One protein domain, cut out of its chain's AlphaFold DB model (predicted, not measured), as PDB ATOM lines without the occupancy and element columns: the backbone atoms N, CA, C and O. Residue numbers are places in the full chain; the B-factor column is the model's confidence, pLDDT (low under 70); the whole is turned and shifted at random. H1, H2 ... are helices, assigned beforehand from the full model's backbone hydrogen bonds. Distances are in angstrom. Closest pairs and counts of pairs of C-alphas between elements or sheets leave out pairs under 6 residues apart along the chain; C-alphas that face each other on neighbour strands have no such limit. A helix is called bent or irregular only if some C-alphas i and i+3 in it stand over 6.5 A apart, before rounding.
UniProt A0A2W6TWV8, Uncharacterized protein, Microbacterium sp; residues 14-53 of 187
ATOM      1  N   SER A  14      24.005 -57.062 -12.874       77.12
ATOM      2  CA  SER A  14      25.041 -56.477 -12.025       77.12
ATOM      3  C   SER A  14      24.478 -55.229 -11.337       77.12
ATOM      4  O   SER A  14      23.606 -54.546 -11.879       77.12
ATOM      5  N   ARG A  15      24.987 -54.889 -10.146       76.31
ATOM      6  CA  ARG A  15      24.594 -53.647  -9.452       76.31
ATOM      7  C   ARG A  15      24.721 -52.418 -10.364       76.31
ATOM      8  O   ARG A  15      23.882 -51.530 -10.294       76.31
ATOM      9  N   GLY A  16      25.708 -52.412 -11.267       80.31
ATOM     10  CA  GLY A  16      25.880 -51.368 -12.280       80.31
ATOM     11  C   GLY A  16      24.737 -51.291 -13.299       80.31
ATOM     12  O   GLY A  16      24.291 -50.193 -13.614       80.31
ATOM     13  N   ALA A  17      24.204 -52.428 -13.760       82.19
ATOM     14  CA  ALA A  17      23.068 -52.454 -14.684       82.19
ATOM     15  C   ALA A  17      21.775 -51.933 -14.029       82.19
ATOM     16  O   ALA A  17      21.027 -51.184 -14.651       82.19
ATOM     17  N   ILE A  18      21.542 -52.268 -12.756       82.94
ATOM     18  CA  ILE A  18      20.372 -51.787 -12.001       82.94
ATOM     19  C   ILE A  18      20.453 -50.269 -11.781       82.94
ATOM     20  O   ILE A  18      19.470 -49.563 -12.002       82.94
ATOM     21  N   VAL A  19      21.626 -49.754 -11.393       87.62
ATOM     22  CA  VAL A  19      21.845 -48.308 -11.221       87.62
ATOM     23  C   VAL A  19      21.665 -47.566 -12.546       87.62
ATOM     24  O   VAL A  19      20.998 -46.535 -12.569       87.62
ATOM     25  N   ALA A  20      22.181 -48.102 -13.656       89.62
ATOM     26  CA  ALA A  20      22.015 -47.492 -14.974       89.62
ATOM     27  C   ALA A  20      20.538 -47.395 -15.389       89.62
ATOM     28  O   ALA A  20      20.096 -46.331 -15.816       89.62
ATOM     29  N   VAL A  21      19.757 -48.465 -15.204       90.94
ATOM     30  CA  VAL A  21      18.314 -48.451 -15.496       90.94
ATOM     31  C   VAL A  21      17.593 -47.428 -14.618       90.94
ATOM     32  O   VAL A  21      16.846 -46.616 -15.145       90.94
ATOM     33  N   MET A  22      17.866 -47.394 -13.309       91.62
ATOM     34  CA  MET A  22      17.249 -46.420 -12.397       91.62
ATOM     35  C   MET A  22      17.550 -44.972 -12.791       91.62
ATOM     36  O   MET A  22      16.652 -44.134 -12.764       91.62
ATOM     37  N   VAL A  23      18.792 -44.674 -13.186       94.38
ATOM     38  CA  VAL A  23      19.188 -43.334 -13.639       94.38
ATOM     39  C   VAL A  23      18.469 -42.967 -14.936       94.38
ATOM     40  O   VAL A  23      17.905 -41.880 -15.025       94.38
ATOM     41  N   VAL A  24      18.422 -43.870 -15.918       94.81
ATOM     42  CA  VAL A  24      17.712 -43.631 -17.185       94.81
ATOM     43  C   VAL A  24      16.216 -43.430 -16.946       94.81
ATOM     44  O   VAL A  24      15.627 -42.506 -17.503       94.81
ATOM     45  N   THR A  25      15.598 -44.237 -16.080       93.75
ATOM     46  CA  THR A  25      14.188 -44.082 -15.713       93.75
ATOM     47  C   THR A  25      13.941 -42.759 -14.996       93.75
ATOM     48  O   THR A  25      13.005 -42.053 -15.354       93.75
ATOM     49  N   ALA A  26      14.786 -42.378 -14.035       95.25
ATOM     50  CA  ALA A  26      14.657 -41.104 -13.332       95.25
ATOM     51  C   ALA A  26      14.781 -39.912 -14.295       95.25
ATOM     52  O   ALA A  26      13.948 -39.011 -14.259       95.25
ATOM     53  N   ILE A  27      15.757 -39.939 -15.209       95.81
ATOM     54  CA  ILE A  27      15.915 -38.914 -16.250       95.81
ATOM     55  C   ILE A  27      14.694 -38.883 -17.174       95.81
ATOM     56  O   ILE A  27      14.199 -37.800 -17.479       95.81
ATOM     57  N   GLY A  28      14.177 -40.038 -17.594       95.56
ATOM     58  CA  GLY A  28      12.972 -40.127 -18.421       95.56
ATOM     59  C   GLY A  28      11.745 -39.527 -17.729       95.56
ATOM     60  O   GLY A  28      11.047 -38.707 -18.322       95.56
ATOM     61  N   VAL A  29      11.524 -39.861 -16.454       95.12
ATOM     62  CA  VAL A  29      10.419 -39.315 -15.647       95.12
ATOM     63  C   VAL A  29      10.566 -37.807 -15.457       95.12
ATOM     64  O   VAL A  29       9.610 -37.069 -15.681       95.12
ATOM     65  N   VAL A  30      11.761 -37.323 -15.109       95.75
ATOM     66  CA  VAL A  30      12.027 -35.882 -14.983       95.75
ATOM     67  C   VAL A  30      11.814 -35.175 -16.320       95.75
ATOM     68  O   VAL A  30      11.209 -34.108 -16.352       95.75
ATOM     69  N   SER A  31      12.233 -35.776 -17.433       92.69
ATOM     70  CA  SER A  31      12.060 -35.191 -18.767       92.69
ATOM     71  C   SER A  31      10.586 -35.086 -19.163       92.69
ATOM     72  O   SER A  31      10.191 -34.065 -19.717       92.69
ATOM     73  N   LEU A  32       9.754 -36.079 -18.824       93.00
ATOM     74  CA  LEU A  32       8.303 -36.036 -19.055       93.00
ATOM     75  C   LEU A  32       7.611 -34.899 -18.291       93.00
ATOM     76  O   LEU A  32       6.612 -34.370 -18.768       93.00
ATOM     77  N   VAL A  33       8.145 -34.504 -17.131       90.00
ATOM     78  CA  VAL A  33       7.610 -33.388 -16.339       90.00
ATOM     79  C   VAL A  33       8.186 -32.050 -16.798       90.00
ATOM     80  O   VAL A  33       7.444 -31.090 -16.973       90.00
ATOM     81  N   VAL A  34       9.499 -31.961 -17.006       89.94
ATOM     82  CA  VAL A  34      10.196 -30.691 -17.264       89.94
ATOM     83  C   VAL A  34      10.066 -30.244 -18.720       89.94
ATOM     84  O   VAL A  34       9.892 -29.052 -18.970       89.94
ATOM     85  N   ALA A  35      10.116 -31.161 -19.691       88.88
ATOM     86  CA  ALA A  35      10.102 -30.788 -21.107       88.88
ATOM     87  C   ALA A  35       8.827 -30.022 -21.519       88.88
ATOM     88  O   ALA A  35       8.971 -28.979 -22.161       88.88
ATOM     89  N   PRO A  36       7.602 -30.420 -21.107       84.12
ATOM     90  CA  PRO A  36       6.399 -29.636 -21.395       84.12
ATOM     91  C   PRO A  36       6.423 -28.238 -20.763       84.12
ATOM     92  O   PRO A  36       5.985 -27.280 -21.394       84.12
ATOM     93  N   GLN A  37       6.963 -28.106 -19.545       80.25
ATOM     94  CA  GLN A  37       7.034 -26.832 -18.814       80.25
ATOM     95  C   GLN A  37       7.984 -25.841 -19.493       80.25
ATOM     96  O   GLN A  37       7.701 -24.648 -19.562       80.25
ATOM     97  N   VAL A  38       9.109 -26.335 -20.019       82.38
ATOM     98  CA  VAL A  38      10.074 -25.523 -20.773       82.38
ATOM     99  C   VAL A  38       9.528 -25.163 -22.153       82.38
ATOM    100  O   VAL A  38       9.649 -24.014 -22.570       82.38
ATOM    101  N   ALA A  39       8.902 -26.120 -22.844       80.75
ATOM    102  CA  ALA A  39       8.361 -25.921 -24.187       80.75
ATOM    103  C   ALA A  39       7.128 -25.002 -24.221       80.75
ATOM    104  O   ALA A  39       6.864 -24.389 -25.250       80.75
ATOM    105  N   ARG A  40       6.369 -24.918 -23.122       76.19
ATOM    106  CA  ARG A  40       5.143 -24.109 -22.998       76.19
ATOM    107  C   ARG A  40       5.244 -23.110 -21.850       76.19
ATOM    108  O   ARG A  40       4.311 -22.934 -21.067       76.19
ATOM    109  N   ARG A  41       6.424 -22.496 -21.706       70.44
ATOM    110  CA  ARG A  41       6.698 -21.507 -20.653       70.44
ATOM    111  C   ARG A  41       5.703 -20.353 -20.657       70.44
ATOM    112  O   ARG A  41       5.378 -19.870 -19.589       70.44
ATOM    113  N   ASP A  42       5.225 -19.936 -21.819       68.69
ATOM    114  CA  ASP A  42       4.174 -18.933 -22.009       68.69
ATOM    115  C   ASP A  42       2.888 -19.273 -21.235       68.69
ATOM    116  O   ASP A  42       2.374 -18.449 -20.478       68.69
ATOM    117  N   VAL A  43       2.433 -20.526 -21.323       68.62
ATOM    118  CA  VAL A  43       1.238 -21.018 -20.620       68.62
ATOM    119  C   VAL A  43       1.456 -21.049 -19.102       68.62
ATOM    120  O   VAL A  43       0.598 -20.603 -18.337       68.62
ATOM    121  N   PHE A  44       2.612 -21.550 -18.653       68.69
ATOM    122  CA  PHE A  44       2.906 -21.739 -17.225       68.69
ATOM    123  C   PHE A  44       3.409 -20.478 -16.511       68.69
ATOM    124  O   PHE A  44       3.252 -20.365 -15.299       68.69
ATOM    125  N   ALA A  45       3.993 -19.524 -17.236       73.44
ATOM    126  CA  ALA A  45       4.451 -18.247 -16.693       73.44
ATOM    127  C   ALA A  45       3.369 -17.156 -16.733       73.44
ATOM    128  O   ALA A  45       3.636 -16.039 -16.300       73.44
ATOM    129  N   HIS A  46       2.179 -17.456 -17.272       64.19
ATOM    130  CA  HIS A  46       1.087 -16.494 -17.494       64.19
ATOM    131  C   HIS A  46       1.512 -15.257 -18.304       64.19
ATOM    132  O   HIS A  46       0.873 -14.207 -18.246       64.19
ATOM    133  N   VAL A  47       2.586 -15.388 -19.083       65.81
ATOM    134  CA  VAL A  47       3.032 -14.368 -20.027       65.81
ATOM    135  C   VAL A  47       2.317 -14.665 -21.334       65.81
ATOM    136  O   VAL A  47       2.816 -15.395 -22.185       65.81
ATOM    137  N   VAL A  48       1.102 -14.142 -21.449       66.50
ATOM    138  CA  VAL A  48       0.345 -14.160 -22.699       66.50
ATOM    139  C   VAL A  48       0.807 -12.959 -23.516       66.50
ATOM    140  O   VAL A  48       0.750 -11.831 -23.025       66.50
ATOM    141  N   ASP A  49       1.292 -13.186 -24.739       65.00
ATOM    142  CA  ASP A  49       1.566 -12.089 -25.671       65.00
ATOM    143  C   ASP A  49       0.260 -11.296 -25.872       65.00
ATOM    144  O   ASP A  49      -0.736 -11.874 -26.315       65.00
ATOM    145  N   PRO A  50       0.210  -9.994 -25.535       61.81
ATOM    146  CA  PRO A  50      -1.006  -9.203 -25.699       61.81
ATOM    147  C   PRO A  50      -1.468  -9.139 -27.161       61.81
ATOM    148  O   PRO A  50      -2.650  -8.906 -27.408       61.81
ATOM    149  N   ASN A  51      -0.572  -9.397 -28.119       65.31
ATOM    150  CA  ASN A  51      -0.889  -9.433 -29.542       65.31
ATOM    151  C   ASN A  51      -1.345 -10.809 -30.046       65.31
ATOM    152  O   ASN A  51      -1.758 -10.918 -31.199       65.31
ATOM    153  N   LEU A  52      -1.303 -11.856 -29.211       63.88
ATOM    154  CA  LEU A  52      -1.694 -13.215 -29.610       63.88
ATOM    155  C   LEU A  52      -3.161 -13.292 -30.074       63.88
ATOM    156  O   LEU A  52      -3.530 -14.195 -30.819       63.88
ATOM    157  N   TYR A  53      -3.984 -12.341 -29.623       63.94
ATOM    158  CA  TYR A  53      -5.409 -12.233 -29.933       63.94
ATOM    159  C   TYR A  53      -5.758 -10.972 -30.734       63.94
ATOM    160  O   TYR A  53      -6.927 -10.587 -30.781       63.94
TER     161      TYR A  53
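AT A GLANCE: This is residues 14 to 53 of the 187 residues of an uncharacterized protein of Microbacterium sp (UniProt A0A2W6TWV8). One long helix, H1, makes most of a thin rod; a single short helical turn, H2, follows at its end, and residues 45 to 53 run on from there as a tail with no named element. H1 has a kink of 33 degrees near residue 33, and nothing packs along residues 14 to 35, which stand free. The printed part has 40 residues, with two named helices in the order H1, H2 and no named strand; the class is all helix. The whole is extended, with a radius of gyration of the C-alphas of 17.1 A and spans of 56 by 11 by 7 A.

HOW THE PARTS SIT: H1, residues 15 to 39, is the longest helix. It is neither bent nor irregular, but only just: C-alphas 33 and 36 are 6.4 A apart. H2, residues 41 to 44, follows after a tight link of one residue, Arg 40. The two helices are close but not clearly touching, with 1 pair of C-alphas within 8 A; their closest C-alphas, those of Gln 37 and Phe 44, are 6.7 A apart. In H1, 19 of 21 O i to N i+4 pairs are within hydrogen-bond range; H2 is too short for such a pair, and its one O i to N i+3 pair is within range.

IN THESE COORDINATES: H1 measures 35.3 A from C-alpha 15 at (24.594, -53.647, -9.452) to C-alpha 39 at (8.361, -25.921, -24.187). H2 measures 5.1 A and ends with C-alpha 44 at (2.906, -21.739, -17.225).

THE WHOLE: The two C-alphas farthest apart are those of Ser 14 and Tyr 53, 56.6 A. The printed part has no cut. Residues 46 to 53 also stand free. The mean pLDDT of the printed part is 81.1; residues 42 to 44 and 46 to 53 are under 70.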